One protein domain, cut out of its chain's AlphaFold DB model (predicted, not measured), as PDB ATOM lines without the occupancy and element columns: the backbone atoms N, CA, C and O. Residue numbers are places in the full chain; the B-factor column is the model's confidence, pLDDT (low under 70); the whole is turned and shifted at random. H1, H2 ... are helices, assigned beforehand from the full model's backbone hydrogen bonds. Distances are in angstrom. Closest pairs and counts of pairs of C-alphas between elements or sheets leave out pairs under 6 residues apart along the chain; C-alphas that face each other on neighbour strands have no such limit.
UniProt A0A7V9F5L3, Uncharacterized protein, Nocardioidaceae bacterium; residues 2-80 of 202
ATOM      1  N   VAL A   2      60.581 134.290  26.534       76.38
ATOM      2  CA  VAL A   2      61.737 134.947  27.193       76.38
ATOM      3  C   VAL A   2      62.068 134.318  28.555       76.38
ATOM      4  O   VAL A   2      63.217 133.993  28.823       76.38
ATOM      5  N   VAL A   3      61.055 134.055  29.385       78.81
ATOM      6  CA  VAL A   3      61.241 133.424  30.707       78.81
ATOM      7  C   VAL A   3      61.754 131.982  30.588       78.81
ATOM      8  O   VAL A   3      62.673 131.597  31.302       78.81
ATOM      9  N   ASP A   4      61.214 131.200  29.647       80.19
ATOM     10  CA  ASP A   4      61.671 129.825  29.377       80.19
ATOM     11  C   ASP A   4      63.133 129.788  28.903       80.19
ATOM     12  O   ASP A   4      63.869 128.861  29.230       80.19
ATOM     13  N   CYS A   5      63.544 130.806  28.140       88.75
ATOM     14  CA  CYS A   5      64.915 130.982  27.676       88.75
ATOM     15  C   CYS A   5      65.860 131.279  28.847       88.75
ATOM     16  O   CYS A   5      66.848 130.571  29.013       88.75
ATOM     17  N   LEU A   6      65.523 132.242  29.713       93.62
ATOM     18  CA  LEU A   6      66.347 132.592  30.878       93.62
ATOM     19  C   LEU A   6      66.553 131.403  31.825       93.62
ATOM     20  O   LEU A   6      67.686 131.105  32.199       93.62
ATOM     21  N   TRP A   7      65.479 130.684  32.170       92.81
ATOM     22  CA  TRP A   7      65.588 129.491  33.016       92.81
ATOM     23  C   TRP A   7      66.332 128.350  32.328       92.81
ATOM     24  O   TRP A   7      67.101 127.651  32.984       92.81
ATOM     25  N   GLY A   8      66.143 128.178  31.016       94.19
ATOM     26  CA  GLY A   8      66.906 127.221  30.221       94.19
ATOM     27  C   GLY A   8      68.405 127.517  30.265       94.19
ATOM     28  O   GLY A   8      69.180 126.632  30.606       94.19
ATOM     29  N   ILE A   9      68.809 128.763  30.007       96.88
ATOM     30  CA  ILE A   9      70.213 129.196  30.057       96.88
ATOM     31  C   ILE A   9      70.797 128.992  31.458       96.88
ATOM     32  O   ILE A   9      71.862 128.394  31.585       96.88
ATOM     33  N   ALA A  10      70.102 129.441  32.507       96.81
ATOM     34  CA  ALA A  10      70.577 129.304  33.882       96.81
ATOM     35  C   ALA A  10      70.755 127.829  34.281       96.81
ATOM     36  O   ALA A  10      71.807 127.447  34.793       96.81
ATOM     37  N   ALA A  11      69.759 126.982  33.994       95.56
ATOM     38  CA  ALA A  11      69.841 125.548  34.255       95.56
ATOM     39  C   ALA A  11      70.969 124.888  33.452       95.56
ATOM     40  O   ALA A  11      71.722 124.085  33.997       95.56
ATOM     41  N   GLY A  12      71.113 125.249  32.175       96.94
ATOM     42  CA  GLY A  12      72.174 124.753  31.308       96.94
ATOM     43  C   GLY A  12      73.567 125.122  31.797       96.94
ATOM     44  O   GLY A  12      74.430 124.257  31.866       96.94
ATOM     45  N   ALA A  13      73.778 126.374  32.207       97.69
ATOM     46  CA  ALA A  13      75.051 126.814  32.764       97.69
ATOM     47  C   ALA A  13      75.412 126.011  34.024       97.69
ATOM     48  O   ALA A  13      76.511 125.468  34.110       97.69
ATOM     49  N   ILE A  14      74.469 125.857  34.963       97.00
ATOM     50  CA  ILE A  14      74.674 125.068  36.188       97.00
ATOM     51  C   ILE A  14      74.990 123.605  35.848       97.00
ATOM     52  O   ILE A  14      75.966 123.060  36.357       97.00
ATOM     53  N   LEU A  15      74.215 122.976  34.958       96.12
ATOM     54  CA  LEU A  15      74.450 121.589  34.540       96.12
ATOM     55  C   LEU A  15      75.790 121.423  33.807       96.12
ATOM     56  O   LEU A  15      76.474 120.427  34.022       96.12
ATOM     57  N   GLY A  16      76.199 122.402  32.997       97.00
ATOM     58  CA  GLY A  16      77.513 122.436  32.356       97.00
ATOM     59  C   GLY A  16      78.654 122.479  33.373       97.00
ATOM     60  O   GLY A  16      79.611 121.718  33.250       97.00
ATOM     61  N   TYR A  17      78.528 123.288  34.431       96.62
ATOM     62  CA  TYR A  17      79.485 123.270  35.543       96.62
ATOM     63  C   TYR A  17      79.469 121.937  36.289       96.62
ATOM     64  O   TYR A  17      80.529 121.410  36.607       96.62
ATOM     65  N   CYS A  18      78.294 121.345  36.525       95.25
ATOM     66  CA  CYS A  18      78.199 120.025  37.140       95.25
ATOM     67  C   CYS A  18      78.983 118.965  36.348       95.25
ATOM     68  O   CYS A  18      79.677 118.161  36.961       95.25
ATOM     69  N   VAL A  19      78.947 118.995  35.010       95.12
ATOM     70  CA  VAL A  19      79.745 118.094  34.153       95.12
ATOM     71  C   VAL A  19      81.258 118.273  34.357       95.12
ATOM     72  O   VAL A  19      82.003 117.299  34.245       95.12
ATOM     73  N   MET A  20      81.705 119.488  34.686       94.44
ATOM     74  CA  MET A  20      83.122 119.842  34.855       94.44
ATOM     75  C   MET A  20      83.680 119.624  36.266       94.44
ATOM     76  O   MET A  20      84.887 119.738  36.453       94.44
ATOM     77  N   LEU A  21      82.833 119.338  37.260       90.25
ATOM     78  CA  LEU A  21      83.254 119.160  38.653       90.25
ATOM     79  C   LEU A  21      83.479 117.654  38.963       90.25
ATOM     80  O   LEU A  21      84.502 117.127  38.526       90.25
ATOM     81  N   PRO A  22      82.608 116.888  39.666       88.50
ATOM     82  CA  PRO A  22      82.746 115.429  39.715       88.50
ATOM     83  C   PRO A  22      82.256 114.737  38.436       88.50
ATOM     84  O   PRO A  22      81.132 114.959  37.988       88.50
ATOM     85  N   TYR A  23      83.011 113.750  37.949       86.12
ATOM     86  CA  TYR A  23      82.647 112.916  36.789       86.12
ATOM     87  C   TYR A  23      81.386 112.053  36.966       86.12
ATOM     88  O   TYR A  23      80.904 111.474  35.995       86.12
ATOM     89  N   GLY A  24      80.828 111.968  38.179       87.56
ATOM     90  CA  GLY A  24      79.525 111.341  38.427       87.56
ATOM     91  C   GLY A  24      78.329 112.272  38.189       87.56
ATOM     92  O   GLY A  24      77.222 111.800  37.944       87.56
ATOM     93  N   LEU A  25      78.529 113.594  38.210       92.56
ATOM     94  CA  LEU A  25      77.449 114.566  38.044       92.56
ATOM     95  C   LEU A  25      76.837 114.684  36.637       92.56
ATOM     96  O   LEU A  25      75.685 115.122  36.576       92.56
ATOM     97  N   PRO A  26      77.473 114.268  35.521       94.62
ATOM     98  CA  PRO A  26      76.777 114.149  34.238       94.62
ATOM     99  C   PRO A  26      75.484 113.319  34.320       94.62
ATOM    100  O   PRO A  26      74.544 113.559  33.562       94.62
ATOM    101  N   LEU A  27      75.378 112.399  35.289       94.94
ATOM    102  CA  LEU A  27      74.162 111.619  35.527       94.94
ATOM    103  C   LEU A  27      72.958 112.457  35.992       94.94
ATOM    104  O   LEU A  27      71.821 112.013  35.835       94.94
ATOM    105  N   LEU A  28      73.158 113.698  36.460       95.31
ATOM    106  CA  LEU A  28      72.061 114.653  36.688       95.31
ATOM    107  C   LEU A  28      71.230 114.901  35.417       95.31
ATOM    108  O   LEU A  28      70.070 115.299  35.519       95.31
ATOM    109  N   GLY A  29      71.773 114.609  34.229       94.88
ATOM    110  CA  GLY A  29      71.023 114.609  32.974       94.88
ATOM    111  C   GLY A  29      69.772 113.721  33.015       94.88
ATOM    112  O   GLY A  29      68.737 114.113  32.481       94.88
ATOM    113  N   VAL A  30      69.807 112.582  33.718       96.88
ATOM    114  CA  VAL A  30      68.638 111.698  33.892       96.88
ATOM    115  C   VAL A  30      67.518 112.421  34.649       96.88
ATOM    116  O   VAL A  30      66.357 112.387  34.233       96.88
ATOM    117  N   LEU A  31      67.863 113.138  35.722       96.00
ATOM    118  CA  LEU A  31      66.921 113.951  36.497       96.00
ATOM    119  C   LEU A  31      66.398 115.142  35.686       96.00
ATOM    120  O   LEU A  31      65.193 115.395  35.685       96.00
ATOM    121  N   ALA A  32      67.263 115.835  34.944       95.62
ATOM    122  CA  ALA A  32      66.860 116.943  34.077       95.62
ATOM    123  C   ALA A  32      65.846 116.493  33.008       95.62
ATOM    124  O   ALA A  32      64.821 117.148  32.799       95.62
ATOM    125  N   LEU A  33      66.072 115.335  32.380       95.44
ATOM    126  CA  LEU A  33      65.132 114.746  31.426       95.44
ATOM    127  C   LEU A  33      63.809 114.350  32.095       95.44
ATOM    128  O   LEU A  33      62.743 114.600  31.527       95.44
ATOM    129  N   ALA A  34      63.852 113.797  33.311       95.19
ATOM    130  CA  ALA A  34      62.650 113.479  34.079       95.19
ATOM    131  C   ALA A  34      61.818 114.732  34.399       95.19
ATOM    132  O   ALA A  34      60.591 114.696  34.276       95.19
ATOM    133  N   ILE A  35      62.465 115.856  34.733       94.31
ATOM    134  CA  ILE A  35      61.802 117.150  34.952       94.31
ATOM    135  C   ILE A  35      61.093 117.615  33.677       94.31
ATOM    136  O   ILE A  35      59.908 117.948  33.726       94.31
ATOM    137  N   LEU A  36      61.773 117.598  32.526       94.25
ATOM    138  CA  LEU A  36      61.178 118.006  31.245       94.25
ATOM    139  C   LEU A  36      60.000 117.107  30.850       94.25
ATOM    140  O   LEU A  36      58.947 117.598  30.431       94.25
ATOM    141  N   PHE A  37      60.145 115.795  31.049       94.25
ATOM    142  CA  PHE A  37      59.086 114.817  30.812       94.25
ATOM    143  C   PHE A  37      57.873 115.035  31.728       94.25
ATOM    144  O   PHE A  37      56.729 115.020  31.265       94.25
ATOM    145  N   ALA A  38      58.100 115.291  33.017       91.44
ATOM    146  CA  ALA A  38      57.041 115.577  33.980       91.44
ATOM    147  C   ALA A  38      56.341 116.917  33.686       91.44
ATOM    148  O   ALA A  38      55.113 117.020  33.780       91.44
ATOM    149  N   ALA A  39      57.107 117.932  33.277       91.06
ATOM    150  CA  ALA A  39      56.597 119.240  32.884       91.06
ATOM    151  C   ALA A  39      55.826 119.204  31.555       91.06
ATOM    152  O   ALA A  39      54.962 120.056  31.348       91.06
ATOM    153  N   ARG A  40      56.107 118.219  30.685       91.06
ATOM    154  CA  ARG A  40      55.624 118.140  29.293       91.06
ATOM    155  C   ARG A  40      55.964 119.395  28.480       91.06
ATOM    156  O   ARG A  40      55.217 119.790  27.590       91.06
ATOM    157  N   ASN A  41      57.087 120.032  28.803       92.00
ATOM    158  CA  ASN A  41      57.556 121.240  28.139       92.00
ATOM    159  C   ASN A  41      59.049 121.116  27.840       92.00
ATOM    160  O   ASN A  41      59.877 121.209  28.741       92.00
ATOM    161  N   TYR A  42      59.378 120.949  26.562       93.81
ATOM    162  CA  TYR A  42      60.754 120.795  26.083       93.81
ATOM    163  C   TYR A  42      61.338 122.095  25.519       93.81
ATOM    164  O   TYR A  42      62.471 122.111  25.055       93.81
ATOM    165  N   ARG A  43      60.595 123.210  25.577       93.62
ATOM    166  CA  ARG A  43      61.056 124.517  25.076       93.62
ATOM    167  C   ARG A  43      62.361 125.019  25.718       93.62
ATOM    168  O   ARG A  43      63.132 125.637  24.994       93.62
ATOM    169  N   PRO A  44      62.647 124.775  27.016       93.94
ATOM    170  CA  PRO A  44      63.918 125.194  27.615       93.94
ATOM    171  C   PRO A  44      65.120 124.347  27.178       93.94
ATOM    172  O   PRO A  44      66.255 124.772  27.371       93.94
ATOM    173  N   LEU A  45      64.895 123.156  26.604       94.06
ATOM    174  CA  LEU A  45      65.953 122.182  26.323       94.06
ATOM    175  C   LEU A  45      67.048 122.723  25.385       94.06
ATOM    176  O   LEU A  45      68.214 122.574  25.744       94.06
ATOM    177  N   PRO A  46      66.746 123.381  24.244       95.88
ATOM    178  CA  PRO A  46      67.793 123.905  23.365       95.88
ATOM    179  C   PRO A  46      68.670 124.955  24.057       95.88
ATOM    180  O   PRO A  46      69.884 124.956  23.882       95.88
ATOM    181  N   TRP A  47      68.066 125.805  24.891       96.56
ATOM    182  CA  TRP A  47      68.776 126.833  25.655       96.56
ATOM    183  C   TRP A  47      69.656 126.229  26.748       96.56
ATOM    184  O   TRP A  47      70.798 126.650  26.917       96.56
ATOM    185  N   ALA A  48      69.151 125.209  27.446       96.56
ATOM    186  CA  ALA A  48      69.918 124.484  28.450       96.56
ATOM    187  C   ALA A  48      71.105 123.734  27.835       96.56
ATOM    188  O   ALA A  48      72.219 123.823  28.346       96.56
ATOM    189  N   LEU A  49      70.895 123.050  26.707       96.75
ATOM    190  CA  LEU A  49      71.969 122.379  25.977       96.75
ATOM    191  C   LEU A  49      73.001 123.382  25.461       96.75
ATOM    192  O   LEU A  49      74.193 123.170  25.656       96.75
ATOM    193  N   GLY A  50      72.555 124.490  24.864       97.88
ATOM    194  CA  GLY A  50      73.441 125.548  24.382       97.88
ATOM    195  C   GLY A  50      74.314 126.123  25.498       97.88
ATOM    196  O   GLY A  50      75.531 126.166  25.358       97.88
ATOM    197  N   ALA A  51      73.722 126.495  26.634       97.88
ATOM    198  CA  ALA A  51      74.472 127.033  27.767       97.88
ATOM    199  C   ALA A  51      75.422 126.000  28.402       97.88
ATOM    200  O   ALA A  51      76.562 126.341  28.712       97.88
ATOM    201  N   ALA A  52      75.004 124.738  28.540       97.69
ATOM    202  CA  ALA A  52      75.873 123.671  29.044       97.69
ATOM    203  C   ALA A  52      77.071 123.423  28.114       97.69
ATOM    204  O   ALA A  52      78.205 123.316  28.581       97.69
ATOM    205  N   LEU A  53      76.830 123.385  26.799       97.69
ATOM    206  CA  LEU A  53      77.878 123.248  25.788       97.69
ATOM    207  C   LEU A  53      78.847 124.425  25.822       97.69
ATOM    208  O   LEU A  53      80.046 124.204  25.736       97.69
ATOM    209  N   LEU A  54      78.361 125.656  25.994       98.31
ATOM    210  CA  LEU A  54      79.235 126.825  26.118       98.31
ATOM    211  C   LEU A  54      80.178 126.714  27.320       98.31
ATOM    212  O   LEU A  54      81.356 127.027  27.181       98.31
ATOM    213  N   VAL A  55      79.700 126.225  28.470       97.94
ATOM    214  CA  VAL A  55      80.573 125.965  29.626       97.94
ATOM    215  C   VAL A  55      81.609 124.899  29.274       97.94
ATOM    216  O   VAL A  55      82.804 125.128  29.439       97.94
ATOM    217  N   VAL A  56      81.172 123.759  28.731       97.44
ATOM    218  CA  VAL A  56      82.056 122.632  28.388       97.44
ATOM    219  C   VAL A  56      83.134 123.029  27.379       97.44
ATOM    220  O   VAL A  56      84.314 122.744  27.578       97.44
ATOM    221  N   LEU A  57      82.737 123.719  26.313       98.00
ATOM    222  CA  LEU A  57      83.641 124.201  25.274       98.00
ATOM    223  C   LEU A  57      84.526 125.346  25.772       98.00
ATOM    224  O   LEU A  57      85.665 125.453  25.334       98.00
ATOM    225  N   GLY A  58      84.047 126.167  26.710       98.12
ATOM    226  CA  GLY A  58      84.853 127.191  27.371       98.12
ATOM    227  C   GLY A  58      86.022 126.588  28.154       98.12
ATOM    228  O   GLY A  58      87.153 127.044  28.004       98.12
ATOM    229  N   PHE A  59      85.780 125.517  28.919       97.25
ATOM    230  CA  PHE A  59      86.852 124.760  29.582       97.25
ATOM    231  C   PHE A  59      87.802 124.107  28.570       97.25
ATOM    232  O   PHE A  59      89.017 124.182  28.751       97.25
ATOM    233  N   ALA A  60      87.276 123.543  27.477       97.44
ATOM    234  CA  ALA A  60      88.104 122.973  26.412       97.44
ATOM    235  C   ALA A  60      89.020 124.025  25.767       97.44
ATOM    236  O   ALA A  60      90.217 123.789  25.620       97.44
ATOM    237  N   ALA A  61      88.491 125.213  25.467       97.81
ATOM    238  CA  ALA A  61      89.268 126.338  24.951       97.81
ATOM    239  C   ALA A  61      90.307 126.855  25.963       97.81
ATOM    240  O   ALA A  61      91.369 127.324  25.566       97.81
ATOM    241  N   ALA A  62      90.030 126.728  27.265       97.12
ATOM    242  CA  ALA A  62      90.969 127.034  28.343       97.12
ATOM    243  C   ALA A  62      92.014 125.923  28.598       97.12
ATOM    244  O   ALA A  62      92.811 126.039  29.526       97.12
ATOM    245  N   GLY A  63      92.028 124.858  27.786       96.75
ATOM    246  CA  GLY A  63      93.013 123.774  27.852       96.75
ATOM    247  C   GLY A  63      92.547 122.510  28.579       96.75
ATOM    248  O   GLY A  63      93.352 121.608  28.793       96.75
ATOM    249  N   PHE A  64      91.268 122.410  28.952       96.06
ATOM    250  CA  PHE A  64      90.694 121.223  29.586       96.06
ATOM    251  C   PHE A  64      89.571 120.610  28.738       96.06
ATOM    252  O   PHE A  64      88.387 120.906  28.910       96.06
ATOM    253  N   ALA A  65      89.939 119.734  27.800       95.94
ATOM    254  CA  ALA A  65      88.987 118.999  26.973       95.94
ATOM    255  C   ALA A  65      88.447 117.765  27.717       95.94
ATOM    256  O   ALA A  65      89.130 116.751  27.867       95.94
ATOM    257  N   TRP A  66      87.190 117.828  28.169       94.19
ATOM    258  CA  TRP A  66      86.569 116.766  28.977       94.19
ATOM    259  C   TRP A  66      86.586 115.384  28.298       94.19
ATOM    260  O   TRP A  66      86.838 114.374  28.952       94.19
ATOM    261  N   TRP A  67      86.367 115.333  26.978       94.31
ATOM    262  CA  TRP A  67      86.365 114.086  26.199       94.31
ATOM    263  C   TRP A  67      87.755 113.450  26.050       94.31
ATOM    264  O   TRP A  67      87.839 112.241  25.852       94.31
ATOM    265  N   GLU A  68      88.832 114.227  26.179       95.88
ATOM    266  CA  GLU A  68      90.213 113.722  26.215       95.88
ATOM    267  C   GLU A  68      90.624 113.321  27.636       95.88
ATOM    268  O   GLU A  68      91.303 112.314  27.832       95.88
ATOM    269  N   ALA A  69      90.166 114.067  28.645       94.06
ATOM    270  CA  ALA A  69      90.469 113.798  30.048       94.06
ATOM    271  C   ALA A  69      89.755 112.545  30.589       94.06
ATOM    272  O   ALA A  69      90.324 111.805  31.395       94.06
ATOM    273  N   PHE A  70      88.517 112.279  30.154       93.56
ATOM    274  CA  PHE A  70      87.707 111.180  30.690       93.56
ATOM    275  C   PHE A  70      88.306 109.776  30.458       93.56
ATOM    276  O   PHE A  70      88.351 109.002  31.419       93.56
ATOM    277  N   PRO A  71      88.816 109.413  29.259       95.00
ATOM    278  CA  PRO A  71      89.521 108.144  29.063       95.00
ATOM    279  C   PRO A  71      90.722 107.981  30.000       95.00
ATOM    280  O   PRO A  71      90.850 106.944  30.643       95.00
ATOM    281  N   VAL A  72      91.536 109.030  30.157       95.25
ATOM    282  CA  VAL A  72      92.714 109.014  31.040       95.25
ATOM    283  C   VAL A  72      92.307 108.806  32.501       95.25
ATOM    284  O   VAL A  72      92.928 108.019  33.214       95.25
ATOM    285  N   LEU A  73      91.243 109.477  32.953       93.38
ATOM    286  CA  LEU A  73      90.677 109.272  34.286       93.38
ATOM    287  C   LEU A  73      90.223 107.824  34.483       93.38
ATOM    288  O   LEU A  73      90.521 107.227  35.516       93.38
ATOM    289  N   ARG A  74      89.499 107.265  33.511       94.00
ATOM    290  CA  ARG A  74      89.022 105.883  33.576       94.00
ATOM    291  C   ARG A  74      90.188 104.910  33.706       94.00
ATOM    292  O   ARG A  74      90.135 104.042  34.573       94.00
ATOM    293  N   ASP A  75      91.232 105.075  32.903       95.19
ATOM    294  CA  ASP A  75      92.398 104.194  32.944       95.19
ATOM    295  C   ASP A  75      93.091 104.294  34.315       95.19
ATOM    296  O   ASP A  75      93.283 103.286  34.989       95.19
ATOM    297  N   ARG A  76      93.303 105.515  34.831       93.88
ATOM    298  CA  ARG A  76      93.858 105.746  36.179       93.88
ATOM    299  C   ARG A  76      92.997 105.192  37.309       93.88
ATOM    300  O   ARG A  76      93.534 104.729  38.315       93.88
ATOM    301  N   TYR A  77      91.677 105.269  37.179       92.94
ATOM    302  CA  TYR A  77      90.749 104.709  38.153       92.94
ATOM    303  C   TYR A  77      90.933 103.196  38.245       92.94
ATOM    304  O   TYR A  77      91.103 102.666  39.346       92.94
ATOM    305  N   TRP A  78      90.953 102.519  37.093       91.69
ATOM    306  CA  TRP A  78      91.128 101.074  37.039       91.69
ATOM    307  C   TRP A  78      92.535 100.648  37.437       91.69
ATOM    308  O   TRP A  78      92.640  99.697  38.197       91.69
ATOM    309  N   ASP A  79      93.584 101.368  37.050       93.38
ATOM    310  CA  ASP A  79      94.969 101.099  37.475       93.38
ATOM    311  C   ASP A  79      95.204 101.338  38.976       93.38
ATOM    312  O   ASP A  79      96.180 100.859  39.558       93.38
ATOM    313  N   GLY A  80      94.320 102.105  39.613       91.06
ATOM    314  CA  GLY A  80      94.418 102.486  41.012       91.06
ATOM    315  C   GLY A  80      93.761 101.501  41.981       91.06
ATOM    316  O   GLY A  80      93.730 100.280  41.813       91.06
TER     317      GLY A  80
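Overview. This is residues 2 to 80 of the 202 residues of an uncharacterized protein of Nocardioidaceae bacterium (UniProt A0A7V9F5L3). Four helices make a flat, open shape: H3 packs on H1, H2 folds back from H1 in a hairpin, and H4 leads away at one end, where residues 74 to 80 stick out. The printed part has 79 residues, with named helices in the order H1, H2, H3, H4. It is all helix, only just loose, close to compact, with a radius of gyration of the C-alphas of 14.3 A, and spans 46 by 27 by 13 A.

Arrangement. H1, residues 2 to 20, touches H3, residues 45 to 61, at a steep tilt of 39 degrees, the same way; their closest C-alphas, of Gly 12 and Ala 48, are 3.7 A apart. H2, residues 25 to 39, forms a helical hairpin with H1, opposite ways at a shallow 24 degrees; residues 25 to 29 alone touch residues 15 to 19 alone, closest at C-alphas 26 and 19, 4.9 A. H4, residues 66 to 79, is close to but not clearly touching H3, closest at C-alphas 66 and 60, 6.9 A. O i to N i+4 pairs are within hydrogen-bond range throughout H1 and H3, 8 of 11 in H2, 8 of 10 in H4.

Along the chain. H1 runs 27.3 A from C-alpha 2 at (61.737, 134.947, 27.193), H2 22.0 A, H3 23.7 A, and H4 19.7 A to C-alpha 79 at (94.969, 101.099, 37.475).

Size, cuts and confidence. C-alphas 2 and 79, the two farthest apart, are 48.5 A apart. The printed part has no cut, its three links are tight, and no printed residue is under 70 in pLDDT.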